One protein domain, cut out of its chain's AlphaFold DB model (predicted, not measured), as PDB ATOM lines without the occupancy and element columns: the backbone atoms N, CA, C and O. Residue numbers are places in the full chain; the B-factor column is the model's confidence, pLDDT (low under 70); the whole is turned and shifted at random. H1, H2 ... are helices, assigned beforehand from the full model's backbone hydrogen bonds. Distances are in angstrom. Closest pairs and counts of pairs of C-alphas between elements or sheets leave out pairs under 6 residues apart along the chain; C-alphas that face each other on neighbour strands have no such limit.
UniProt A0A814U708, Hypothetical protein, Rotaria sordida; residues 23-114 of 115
ATOM      1  N   GLN A  23     -19.795  12.152 -32.106       92.75
ATOM      2  CA  GLN A  23     -20.582  12.593 -33.254       92.75
ATOM      3  C   GLN A  23     -20.215  14.023 -33.675       92.75
ATOM      4  O   GLN A  23     -19.857  14.233 -34.829       92.75
ATOM      5  N   ASP A  24     -20.215  14.977 -32.743       92.62
ATOM      6  CA  ASP A  24     -19.887  16.380 -33.044       92.62
ATOM      7  C   ASP A  24     -18.432  16.534 -33.516       92.62
ATOM      8  O   ASP A  24     -18.131  17.350 -34.391       92.62
ATOM      9  N   TYR A  25     -17.521  15.723 -32.965       93.12
ATOM     10  CA  TYR A  25     -16.133  15.666 -33.413       93.12
ATOM     11  C   TYR A  25     -16.028  15.215 -34.873       93.12
ATOM     12  O   TYR A  25     -15.382  15.877 -35.686       93.12
ATOM     13  N   VAL A  26     -16.707  14.120 -35.227       92.81
ATOM     14  CA  VAL A  26     -16.775  13.620 -36.606       92.81
ATOM     15  C   VAL A  26     -17.385  14.668 -37.534       92.81
ATOM     16  O   VAL A  26     -16.821  14.949 -38.590       92.81
ATOM     17  N   ASP A  27     -18.497  15.285 -37.138       92.50
ATOM     18  CA  ASP A  27     -19.183  16.284 -37.957       92.50
ATOM     19  C   ASP A  27     -18.308  17.522 -38.201       92.50
ATOM     20  O   ASP A  27     -18.283  18.039 -39.320       92.50
ATOM     21  N   THR A  28     -17.523  17.936 -37.201       92.50
ATOM     22  CA  THR A  28     -16.529  19.017 -37.323       92.50
ATOM     23  C   THR A  28     -15.397  18.634 -38.276       92.50
ATOM     24  O   THR A  28     -15.060  19.400 -39.175       92.50
ATOM     25  N   MET A  29     -14.829  17.432 -38.133       90.62
ATOM     26  CA  MET A  29     -13.742  16.940 -38.994       90.62
ATOM     27  C   MET A  29     -14.168  16.799 -40.460       90.62
ATOM     28  O   MET A  29     -13.351  16.956 -41.367       90.62
ATOM     29  N   LEU A  30     -15.446  16.504 -40.698       92.12
ATOM     30  CA  LEU A  30     -16.000  16.273 -42.029       92.12
ATOM     31  C   LEU A  30     -16.753  17.485 -42.599       92.12
ATOM     32  O   LEU A  30     -17.277  17.390 -43.710       92.12
ATOM     33  N   SER A  31     -16.845  18.614 -41.886       89.25
ATOM     34  CA  SER A  31     -17.745  19.724 -42.243       89.25
ATOM     35  C   SER A  31     -17.459  20.326 -43.621       89.25
ATOM     36  O   SER A  31     -18.387  20.693 -44.336       89.25
ATOM     37  N   ASN A  32     -16.181  20.384 -44.003       86.69
ATOM     38  CA  ASN A  32     -15.706  21.001 -45.246       86.69
ATOM     39  C   ASN A  32     -15.332  19.966 -46.318       86.69
ATOM     40  O   ASN A  32     -14.698  20.302 -47.316       86.69
ATOM     41  N   ILE A  33     -15.679  18.698 -46.093       89.25
ATOM     42  CA  ILE A  33     -15.314  17.591 -46.969       89.25
ATOM     43  C   ILE A  33     -16.512  17.227 -47.843       89.25
ATOM     44  O   ILE A  33     -17.545  16.756 -47.360       89.25
ATOM     45  N   ASN A  34     -16.345  17.409 -49.151       84.31
ATOM     46  CA  ASN A  34     -17.251  16.840 -50.141       84.31
ATOM     47  C   ASN A  34     -17.058  15.319 -50.192       84.31
ATOM     48  O   ASN A  34     -15.944  14.827 -50.039       84.31
ATOM     49  N   ASN A  35     -18.146  14.579 -50.411       88.88
ATOM     50  CA  ASN A  35     -18.155  13.114 -50.426       88.88
ATOM     51  C   ASN A  35     -17.548  12.465 -49.162       88.88
ATOM     52  O   ASN A  35     -16.610  11.670 -49.211       88.88
ATOM     53  N   LYS A  36     -18.115  12.805 -47.997       91.69
ATOM     54  CA  LYS A  36     -17.663  12.337 -46.675       91.69
ATOM     55  C   LYS A  36     -17.451  10.816 -46.599       91.69
ATOM     56  O   LYS A  36     -16.509  10.370 -45.953       91.69
ATOM     57  N   LYS A  37     -18.313  10.026 -47.255       90.12
ATOM     58  CA  LYS A  37     -18.239   8.555 -47.264       90.12
ATOM     59  C   LYS A  37     -16.966   8.050 -47.933       90.12
ATOM     60  O   LYS A  37     -16.234   7.286 -47.314       90.12
ATOM     61  N   GLU A  38     -16.673   8.533 -49.139       91.44
ATOM     62  CA  GLU A  38     -15.475   8.145 -49.893       91.44
ATOM     63  C   GLU A  38     -14.196   8.465 -49.110       91.44
ATOM     64  O   GLU A  38     -13.265   7.662 -49.061       91.44
ATOM     65  N   VAL A  39     -14.163   9.616 -48.432       92.69
ATOM     66  CA  VAL A  39     -13.006   9.996 -47.612       92.69
ATOM     67  C   VAL A  39     -12.831   9.061 -46.418       92.69
ATOM     68  O   VAL A  39     -11.710   8.638 -46.146       92.69
ATOM     69  N   ILE A  40     -13.908   8.687 -45.722       94.12
ATOM     70  CA  ILE A  40     -13.839   7.701 -44.632       94.12
ATOM     71  C   ILE A  40     -13.422   6.318 -45.158       94.12
ATOM     72  O   ILE A  40     -12.656   5.614 -44.499       94.12
ATOM     73  N   GLU A  41     -13.875   5.919 -46.344       93.31
ATOM     74  CA  GLU A  41     -13.517   4.634 -46.950       93.31
ATOM     75  C   GLU A  41     -12.035   4.553 -47.327       93.31
ATOM     76  O   GLU A  41     -11.387   3.546 -47.019       93.31
ATOM     77  N   ASN A  42     -11.492   5.619 -47.917       93.56
ATOM     78  CA  ASN A  42     -10.170   5.617 -48.543       93.56
ATOM     79  C   ASN A  42      -9.060   6.257 -47.692       93.56
ATOM     80  O   ASN A  42      -7.892   6.197 -48.075       93.56
ATOM     81  N   ASN A  43      -9.382   6.851 -46.536       94.19
ATOM     82  CA  ASN A  43      -8.402   7.498 -45.660       94.19
ATOM     83  C   ASN A  43      -8.253   6.763 -44.311       94.19
ATOM     84  O   ASN A  43      -8.854   7.165 -43.308       94.19
ATOM     85  N   PRO A  44      -7.417   5.706 -44.241       92.69
ATOM     86  CA  PRO A  44      -7.217   4.949 -43.005       92.69
ATOM     87  C   PRO A  44      -6.614   5.795 -41.877       92.69
ATOM     88  O   PRO A  44      -6.904   5.540 -40.710       92.69
ATOM     89  N   ALA A  45      -5.824   6.827 -42.192       93.75
ATOM     90  CA  ALA A  45      -5.248   7.717 -41.185       93.75
ATOM     91  C   ALA A  45      -6.322   8.575 -40.497       93.75
ATOM     92  O   ALA A  45      -6.310   8.716 -39.274       93.75
ATOM     93  N   LEU A  46      -7.288   9.096 -41.262       93.62
ATOM     94  CA  LEU A  46      -8.426   9.830 -40.706       93.62
ATOM     95  C   LEU A  46      -9.292   8.926 -39.824       93.62
ATOM     96  O   LEU A  46      -9.630   9.309 -38.706       93.62
ATOM     97  N   VAL A  47      -9.617   7.721 -40.302       95.25
ATOM     98  CA  VAL A  47     -10.390   6.742 -39.522       95.25
ATOM     99  C   VAL A  47      -9.666   6.388 -38.229       95.25
ATOM    100  O   VAL A  47     -10.285   6.390 -37.168       95.25
ATOM    101  N   HIS A  48      -8.355   6.151 -38.296       95.38
ATOM    102  CA  HIS A  48      -7.539   5.889 -37.117       95.38
ATOM    103  C   HIS A  48      -7.610   7.043 -36.114       95.38
ATOM    104  O   HIS A  48      -7.819   6.814 -34.926       95.38
ATOM    105  N   HIS A  49      -7.511   8.287 -36.585       95.12
ATOM    106  CA  HIS A  49      -7.584   9.464 -35.728       95.12
ATOM    107  C   HIS A  49      -8.964   9.648 -35.070       95.12
ATOM    108  O   HIS A  49      -9.052   9.909 -33.869       95.12
ATOM    109  N   ILE A  50     -10.052   9.450 -35.822       95.88
ATOM    110  CA  ILE A  50     -11.419   9.454 -35.274       95.88
ATOM    111  C   ILE A  50     -11.576   8.334 -34.238       95.88
ATOM    112  O   ILE A  50     -12.154   8.547 -33.173       95.88
ATOM    113  N   TYR A  51     -11.041   7.147 -34.523       95.88
ATOM    114  CA  TYR A  51     -11.125   6.005 -33.623       95.88
ATOM    115  C   TYR A  51     -10.317   6.211 -32.330       95.88
ATOM    116  O   TYR A  51     -10.771   5.828 -31.254       95.88
ATOM    117  N   GLN A  52      -9.167   6.885 -32.388       94.44
ATOM    118  CA  GLN A  52      -8.432   7.298 -31.187       94.44
ATOM    119  C   GLN A  52      -9.263   8.242 -30.309       94.44
ATOM    120  O   GLN A  52      -9.327   8.051 -29.094       94.44
ATOM    121  N   TYR A  53      -9.943   9.223 -30.913       95.25
ATOM    122  CA  TYR A  53     -10.856  10.104 -30.178       95.25
ATOM    123  C   TYR A  53     -12.020   9.316 -29.560       95.25
ATOM    124  O   TYR A  53     -12.342   9.490 -28.386       95.25
ATOM    125  N   PHE A  54     -12.602   8.386 -30.320       95.50
ATOM    126  CA  PHE A  54     -13.627   7.469 -29.827       95.50
ATOM    127  C   PHE A  54     -13.163   6.692 -28.588       95.50
ATOM    128  O   PHE A  54     -13.886   6.656 -27.598       95.50
ATOM    129  N   GLN A  55     -11.953   6.125 -28.603       93.62
ATOM    130  CA  GLN A  55     -11.397   5.389 -27.462       93.62
ATOM    131  C   GLN A  55     -11.088   6.283 -26.255       93.62
ATOM    132  O   GLN A  55     -11.153   5.812 -25.122       93.62
ATOM    133  N   ALA A  56     -10.770   7.561 -26.475       92.62
ATOM    134  CA  ALA A  56     -10.587   8.520 -25.390       92.62
ATOM    135  C   ALA A  56     -11.914   8.849 -24.684       92.62
ATOM    136  O   ALA A  56     -11.935   9.002 -23.465       92.62
ATOM    137  N   VAL A  57     -13.019   8.927 -25.437       93.81
ATOM    138  CA  VAL A  57     -14.365   9.182 -24.893       93.81
ATOM    139  C   VAL A  57     -14.991   7.916 -24.296       93.81
ATOM    140  O   VAL A  57     -15.632   7.980 -23.250       93.81
ATOM    141  N   TYR A  58     -14.791   6.763 -24.936       92.75
ATOM    142  CA  TYR A  58     -15.325   5.462 -24.528       92.75
ATOM    143  C   TYR A  58     -14.185   4.463 -24.262       92.75
ATOM    144  O   TYR A  58     -13.979   3.524 -25.039       92.75
ATOM    145  N   PRO A  59     -13.413   4.644 -23.175       89.25
ATOM    146  CA  PRO A  59     -12.288   3.770 -22.877       89.25
ATOM    147  C   PRO A  59     -12.776   2.357 -22.554       89.25
ATOM    148  O   PRO A  59     -13.582   2.157 -21.642       89.25
ATOM    149  N   ARG A  60     -12.251   1.343 -23.255       82.94
ATOM    150  CA  ARG A  60     -12.451  -0.046 -22.825       82.94
ATOM    151  C   ARG A  60     -11.454  -0.399 -21.718       82.94
ATOM    152  O   ARG A  60     -10.259  -0.132 -21.892       82.94
ATOM    153  N   PRO A  61     -11.897  -1.085 -20.648       78.25
ATOM    154  CA  PRO A  61     -11.039  -1.455 -19.520       78.25
ATOM    155  C   PRO A  61      -9.800  -2.278 -19.898       78.25
ATOM    156  O   PRO A  61      -8.821  -2.264 -19.161       78.25
ATOM    157  N   ASP A  62      -9.832  -2.987 -21.033       75.56
ATOM    158  CA  ASP A  62      -8.784  -3.938 -21.428       75.56
ATOM    159  C   ASP A  62      -8.055  -3.564 -22.731       75.56
ATOM    160  O   ASP A  62      -7.291  -4.360 -23.275       75.56
ATOM    161  N   THR A  63      -8.240  -2.335 -23.238       74.06
ATOM    162  CA  THR A  63      -7.628  -1.891 -24.512       74.06
ATOM    163  C   THR A  63      -6.102  -2.031 -24.513       74.06
ATOM    164  O   THR A  63      -5.504  -2.342 -25.544       74.06
ATOM    165  N   SER A  64      -5.458  -1.827 -23.358       75.31
ATOM    166  CA  SER A  64      -4.001  -1.927 -23.211       75.31
ATOM    167  C   SER A  64      -3.476  -3.356 -23.355       75.31
ATOM    168  O   SER A  64      -2.312  -3.527 -23.707       75.31
ATOM    169  N   ARG A  65      -4.309  -4.374 -23.097       77.56
ATOM    170  CA  ARG A  65      -3.940  -5.794 -23.222       77.56
ATOM    171  C   ARG A  65      -4.319  -6.396 -24.574       77.56
ATOM    172  O   ARG A  65      -3.872  -7.496 -24.894       77.56
ATOM    173  N   MET A  66      -5.106  -5.685 -25.383       81.88
ATOM    174  CA  MET A  66      -5.444  -6.121 -26.738       81.88
ATOM    175  C   MET A  66      -4.201  -6.105 -27.632       81.88
ATOM    176  O   MET A  66      -3.504  -5.092 -27.735       81.88
ATOM    177  N   ILE A  67      -3.955  -7.216 -28.325       86.44
ATOM    178  CA  ILE A  67      -2.924  -7.289 -29.367       86.44
ATOM    179  C   ILE A  67      -3.309  -6.416 -30.568       86.44
ATOM    180  O   ILE A  67      -4.495  -6.191 -30.831       86.44
ATOM    181  N   ASP A  68      -2.320  -5.965 -31.336       82.44
ATOM    182  CA  ASP A  68      -2.530  -5.018 -32.441       82.44
ATOM    183  C   ASP A  68      -3.530  -5.527 -33.483       82.44
ATOM    184  O   ASP A  68      -4.378  -4.769 -33.944       82.44
ATOM    185  N   PHE A  69      -3.534  -6.833 -33.770       83.69
ATOM    186  CA  PHE A  69      -4.528  -7.442 -34.658       83.69
ATOM    187  C   PHE A  69      -5.974  -7.220 -34.179       83.69
ATOM    188  O   PHE A  69      -6.854  -6.888 -34.972       83.69
ATOM    189  N   GLN A  70      -6.233  -7.362 -32.876       86.50
ATOM    190  CA  GLN A  70      -7.566  -7.132 -32.317       86.50
ATOM    191  C   GLN A  70      -7.931  -5.646 -32.336       86.50
ATOM    192  O   GLN A  70      -9.079  -5.311 -32.627       86.50
ATOM    193  N   LYS A  71      -6.967  -4.754 -32.071       87.75
ATOM    194  CA  LYS A  71      -7.173  -3.301 -32.174       87.75
ATOM    195  C   LYS A  71      -7.549  -2.897 -33.599       87.75
ATOM    196  O   LYS A  71      -8.533  -2.182 -33.777       87.75
ATOM    197  N   SER A  72      -6.836  -3.416 -34.601       91.44
ATOM    198  CA  SER A  72      -7.147  -3.196 -36.016       91.44
ATOM    199  C   SER A  72      -8.528  -3.736 -36.379       91.44
ATOM    200  O   SER A  72      -9.318  -3.021 -36.986       91.44
ATOM    201  N   LYS A  73      -8.880  -4.951 -35.931       94.25
ATOM    202  CA  LYS A  73     -10.224  -5.513 -36.151       94.25
ATOM    203  C   LYS A  73     -11.324  -4.610 -35.578       94.25
ATOM    204  O   LYS A  73     -12.327  -4.383 -36.247       94.25
ATOM    205  N   ARG A  74     -11.147  -4.076 -34.365       94.88
ATOM    206  CA  ARG A  74     -12.115  -3.147 -33.750       94.88
ATOM    207  C   ARG A  74     -12.239  -1.835 -34.512       94.88
ATOM    208  O   ARG A  74     -13.351  -1.353 -34.692       94.88
ATOM    209  N   MET A  75     -11.125  -1.289 -34.993       95.88
ATOM    210  CA  MET A  75     -11.131  -0.081 -35.818       95.88
ATOM    211  C   MET A  75     -11.900  -0.293 -37.133       95.88
ATOM    212  O   MET A  75     -12.666   0.578 -37.531       95.88
ATOM    213  N   GLU A  76     -11.760  -1.455 -37.777       97.06
ATOM    214  CA  GLU A  76     -12.525  -1.778 -38.992       97.06
ATOM    215  C   GLU A  76     -14.026  -1.949 -38.715       97.06
ATOM    216  O   GLU A  76     -14.859  -1.453 -39.474       97.06
ATOM    217  N   ILE A  77     -14.395  -2.579 -37.593       97.56
ATOM    218  CA  ILE A  77     -15.800  -2.648 -37.150       97.56
ATOM    219  C   ILE A  77     -16.343  -1.233 -36.919       97.56
ATOM    220  O   ILE A  77     -17.420  -0.891 -37.409       97.56
ATOM    221  N   PHE A  78     -15.569  -0.388 -36.236       97.44
ATOM    222  CA  PHE A  78     -15.915   1.010 -36.012       97.44
ATOM    223  C   PHE A  78     -16.128   1.776 -37.319       97.44
ATOM    224  O   PHE A  78     -17.142   2.456 -37.470       97.44
ATOM    225  N   LYS A  79     -15.222   1.630 -38.291       97.88
ATOM    226  CA  LYS A  79     -15.345   2.231 -39.624       97.88
ATOM    227  C   LYS A  79     -16.639   1.804 -40.317       97.88
ATOM    228  O   LYS A  79     -17.372   2.654 -40.820       97.88
ATOM    229  N   SER A  80     -16.927   0.502 -40.323       97.94
ATOM    230  CA  SER A  80     -18.146  -0.052 -40.922       97.94
ATOM    231  C   SER A  80     -19.408   0.547 -40.288       97.94
ATOM    232  O   SER A  80     -20.296   1.043 -40.988       97.94
ATOM    233  N   ASN A  81     -19.452   0.598 -38.955       97.94
ATOM    234  CA  ASN A  81     -20.573   1.164 -38.209       97.94
ATOM    235  C   ASN A  81     -20.704   2.682 -38.413       97.94
ATOM    236  O   ASN A  81     -21.818   3.185 -38.541       97.94
ATOM    237  N   LEU A  82     -19.595   3.420 -38.506       97.06
ATOM    238  CA  LEU A  82     -19.602   4.849 -38.825       97.06
ATOM    239  C   LEU A  82     -20.219   5.107 -40.207       97.06
ATOM    240  O   LEU A  82     -21.118   5.938 -40.335       97.06
ATOM    241  N   LEU A  83     -19.802   4.352 -41.226       96.88
ATOM    242  CA  LEU A  83     -20.377   4.441 -42.572       96.88
ATOM    243  C   LEU A  83     -21.868   4.076 -42.586       96.88
ATOM    244  O   LEU A  83     -22.650   4.702 -43.308       96.88
ATOM    245  N   TYR A  84     -22.277   3.089 -41.783       96.69
ATOM    246  CA  TYR A  84     -23.686   2.739 -41.601       96.69
ATOM    247  C   TYR A  84     -24.489   3.898 -41.002       96.69
ATOM    248  O   TYR A  84     -25.513   4.275 -41.571       96.69
ATOM    249  N   VAL A  85     -23.999   4.517 -39.922       95.94
ATOM    250  CA  VAL A  85     -24.635   5.686 -39.292       95.94
ATOM    251  C   VAL A  85     -24.769   6.840 -40.282       95.94
ATOM    252  O   VAL A  85     -25.849   7.418 -40.399       95.94
ATOM    253  N   MET A  86     -23.710   7.154 -41.034       94.19
ATOM    254  CA  MET A  86     -23.738   8.217 -42.043       94.19
ATOM    255  C   MET A  86     -24.792   7.939 -43.119       94.19
ATOM    256  O   MET A  86     -25.620   8.798 -43.411       94.19
ATOM    257  N   ARG A  87     -24.815   6.720 -43.671       95.06
ATOM    258  CA  ARG A  87     -25.796   6.322 -44.690       95.06
ATOM    259  C   ARG A  87     -27.232   6.360 -44.164       95.06
ATOM    260  O   ARG A  87     -28.088   6.895 -44.857       95.06
ATOM    261  N   HIS A  88     -27.487   5.829 -42.967       95.94
ATOM    262  CA  HIS A  88     -28.810   5.879 -42.329       95.94
ATOM    263  C   HIS A  88     -29.266   7.325 -42.129       95.94
ATOM    264  O   HIS A  88     -30.397   7.682 -42.437       95.94
ATOM    265  N   ASN A  89     -28.374   8.189 -41.644       94.31
ATOM    266  CA  ASN A  89     -28.717   9.574 -41.340       94.31
ATOM    267  C   ASN A  89     -28.927  10.447 -42.586       94.31
ATOM    268  O   ASN A  89     -29.631  11.453 -42.486       94.31
ATOM    269  N   GLU A  90     -28.359  10.085 -43.733       93.12
ATOM    270  CA  GLU A  90     -28.604  10.762 -45.014       93.12
ATOM    271  C   GLU A  90     -29.932  10.356 -45.669       93.12
ATOM    272  O   GLU A  90     -30.476  11.115 -46.471       93.12
ATOM    273  N   ASP A  91     -30.477   9.187 -45.329       94.62
ATOM    274  CA  ASP A  91     -31.748   8.726 -45.875       94.62
ATOM    275  C   ASP A  91     -32.918   9.552 -45.310       94.62
ATOM    276  O   ASP A  91     -33.242   9.501 -44.119       94.62
ATOM    277  N   SER A  92     -33.570  10.320 -46.188       93.56
ATOM    278  CA  SER A  92     -34.721  11.173 -45.857       93.56
ATOM    279  C   SER A  92     -35.976  10.409 -45.416       93.56
ATOM    280  O   SER A  92     -36.857  11.008 -44.806       93.56
ATOM    281  N   SER A  93     -36.061   9.104 -45.695       96.06
ATOM    282  CA  SER A  93     -37.181   8.254 -45.270       96.06
ATOM    283  C   SER A  93     -37.088   7.829 -43.799       96.06
ATOM    284  O   SER A  93     -38.072   7.375 -43.214       96.06
ATOM    285  N   THR A  94     -35.918   8.004 -43.175       95.19
ATOM    286  CA  THR A  94     -35.699   7.648 -41.769       95.19
ATOM    287  C   THR A  94     -36.352   8.660 -40.827       95.19
ATOM    288  O   THR A  94     -36.143   9.868 -40.926       95.19
ATOM    289  N   THR A  95     -37.118   8.165 -39.851       96.88
ATOM    290  CA  THR A  95     -37.803   8.998 -38.839       96.88
ATOM    291  C   THR A  95     -36.950   9.275 -37.599       96.88
ATOM    292  O   THR A  95     -37.344  10.055 -36.734       96.88
ATOM    293  N   PHE A  96     -35.773   8.654 -37.499       96.25
ATOM    294  CA  PHE A  96     -34.830   8.813 -36.395       96.25
ATOM    295  C   PHE A  96     -33.389   8.806 -36.906       96.25
ATOM    296  O   PHE A  96     -33.095   8.266 -37.974       96.25
ATOM    297  N   LYS A  97     -32.481   9.383 -36.114       94.75
ATOM    298  CA  LYS A  97     -31.047   9.425 -36.413       94.75
ATOM    299  C   LYS A  97     -30.266   8.506 -35.487       94.75
ATOM    300  O   LYS A  97     -30.525   8.452 -34.285       94.75
ATOM    301  N   LEU A  98     -29.293   7.811 -36.060       95.75
ATOM    302  CA  LEU A  98     -28.290   7.065 -35.317       95.75
ATOM    303  C   LEU A  98     -27.152   8.001 -34.905       95.75
ATOM    304  O   LEU A  98     -26.923   9.036 -35.530       95.75
ATOM    305  N   LYS A  99     -26.434   7.636 -33.847       95.00
ATOM    306  CA  LYS A  99     -25.268   8.377 -33.358       95.00
ATOM    307  C   LYS A  99     -24.172   7.410 -32.948       95.00
ATOM    308  O   LYS A  99     -24.465   6.296 -32.508       95.00
ATOM    309  N   ILE A 100     -22.927   7.868 -33.032       96.44
ATOM    310  CA  ILE A 100     -21.781   7.143 -32.481       96.44
ATOM    311  C   ILE A 100     -21.887   7.070 -30.950       96.44
ATOM    312  O   ILE A 100     -22.091   8.082 -30.278       96.44
ATOM    313  N   ASN A 101     -21.751   5.865 -30.402       94.62
ATOM    314  CA  ASN A 101     -21.893   5.553 -28.979       94.62
ATOM    315  C   ASN A 101     -20.904   4.449 -28.558       94.62
ATOM    316  O   ASN A 101     -20.208   3.896 -29.398       94.62
ATOM    317  N   GLN A 102     -20.871   4.073 -27.277       94.69
ATOM    318  CA  GLN A 102     -19.947   3.051 -26.743       94.69
ATOM    319  C   GLN A 102     -19.990   1.669 -27.436       94.69
ATOM    320  O   GLN A 102     -19.096   0.853 -27.226       94.69
ATOM    321  N   MET A 103     -21.029   1.388 -28.232       95.00
ATOM    322  CA  MET A 103     -21.195   0.150 -28.999       95.00
ATOM    323  C   MET A 103     -20.743   0.274 -30.461       95.00
ATOM    324  O   MET A 103     -20.887  -0.666 -31.237       95.00
ATOM    325  N   SER A 104     -20.209   1.424 -30.875       96.31
ATOM    326  CA  SER A 104     -19.869   1.670 -32.277       96.31
ATOM    327  C   SER A 104     -18.696   0.839 -32.796       96.31
ATOM    328  O   SER A 104     -18.562   0.734 -34.004       96.31
ATOM    329  N   ASP A 105     -17.895   0.189 -31.952       96.31
ATOM    330  CA  ASP A 105     -16.869  -0.795 -32.345       96.31
ATOM    331  C   ASP A 105     -17.280  -2.257 -32.032       96.31
ATOM    332  O   ASP A 105     -16.428  -3.151 -31.946       96.31
ATOM    333  N   TRP A 106     -18.583  -2.504 -31.836       95.31
ATOM    334  CA  TRP A 106     -19.154  -3.830 -31.580       95.31
ATOM    335  C   TRP A 106     -19.736  -4.434 -32.856       95.31
ATOM    336  O   TRP A 106     -20.263  -3.710 -33.709       95.31
ATOM    337  N   THR A 107     -19.692  -5.760 -32.962       95.69
ATOM    338  CA  THR A 107     -20.451  -6.497 -33.979       95.69
ATOM    339  C   THR A 107     -21.924  -6.604 -33.591       95.69
ATOM    340  O   THR A 107     -22.317  -6.277 -32.467       95.69
ATOM    341  N   ASP A 108     -22.756  -7.040 -34.530       93.25
ATOM    342  CA  ASP A 108     -24.183  -7.255 -34.292       93.25
ATOM    343  C   ASP A 108     -24.388  -8.357 -33.243       93.25
ATOM    344  O   ASP A 108     -25.136  -8.157 -32.289       93.25
ATOM    345  N   GLU A 109     -23.617  -9.445 -33.329       95.56
ATOM    346  CA  GLU A 109     -23.668 -10.571 -32.390       95.56
ATOM    347  C   GLU A 109     -23.289 -10.153 -30.964       95.56
ATOM    348  O   GLU A 109     -23.903 -10.599 -29.998       95.56
ATOM    349  N   GLU A 110     -22.294  -9.274 -30.815       93.44
ATOM    350  CA  GLU A 110     -21.898  -8.751 -29.502       93.44
ATOM    351  C   GLU A 110     -22.993  -7.890 -28.873       93.44
ATOM    352  O   GLU A 110     -23.156  -7.899 -27.654       93.44
ATOM    353  N   ARG A 111     -23.743  -7.137 -29.689       92.31
ATOM    354  CA  ARG A 111     -24.879  -6.341 -29.206       92.31
ATOM    355  C   ARG A 111     -26.078  -7.225 -28.882       92.31
ATOM    356  O   ARG A 111     -26.757  -6.965 -27.893       92.31
ATOM    357  N   ASP A 112     -26.325  -8.258 -29.680       92.88
ATOM    358  CA  ASP A 112     -27.415  -9.207 -29.455       92.88
ATOM    359  C   ASP A 112     -27.191 -10.063 -28.210       92.88
ATOM    360  O   ASP A 112     -28.143 -10.337 -27.490       92.88
ATOM    361  N   ALA A 113     -25.942 -10.396 -27.882       93.94
ATOM    362  CA  ALA A 113     -25.601 -11.105 -26.649       93.94
ATOM    363  C   ALA A 113     -25.933 -10.325 -25.356       93.94
ATOM    364  O   ALA A 113     -25.863 -10.900 -24.270       93.94
ATOM    365  N   LEU A 114     -26.263  -9.028 -25.445       87.38
ATOM    366  CA  LEU A 114     -26.715  -8.213 -24.311       87.38
ATOM    367  C   LEU A 114     -28.242  -8.161 -24.137       87.38
ATOM    368  O   LEU A 114     -28.701  -7.563 -23.161       87.38
TER     369      LEU A 114
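Overview. This is residues 23 to 114 of the 115 residues of the protein "Hypothetical protein" of Rotaria sordida (UniProt A0A814U708). One long helix, H4, runs through the middle; H3 crosses it, H2 packs along part of it, and H1 lies near H3. After H4 an unnamed stretch folds back alongside it to short H5. The printed part has 92 residues with five named helices, H1 to H5 in chain order, and no named strand: all helix, compact, radius of gyration of the C-alphas 13.6 A, spans 40 by 30 by 20 A.

Arrangement. Start at H1, residues 23 to 29, close but not clearly touching H3, residues 44 to 57; their closest C-alphas, Val 26 and Ile 50, are 6.9 A apart. H2, residues 36 to 42, touches H4, residues 68 to 90, with H4's residues 79 to 86 alone, at a shallow tilt of 26 degrees, opposite ways; closest C-alphas Lys 37 and Leu 83, 6.6 A. H3 touches H4 about perpendicular, 88 degrees; closest C-alphas Tyr 51 and Met 75, 6.5 A. H5, residues 108 to 112, touches no helix. In H1 to H5 every O i to N i+4 pair is within hydrogen-bond range.

Along the chain. Find C-alpha 23 at (-20.582, 12.593, -33.254), where H1 begins. H3 is 19.9 A long; H4 runs 33.0 A to C-alpha 90 at (-28.604, 10.762, -45.014).

Size, cuts and confidence. The H4 to H5 link is long, residues 91 to 107. The printed part has no cut; no printed residue is under 70 in pLDDT.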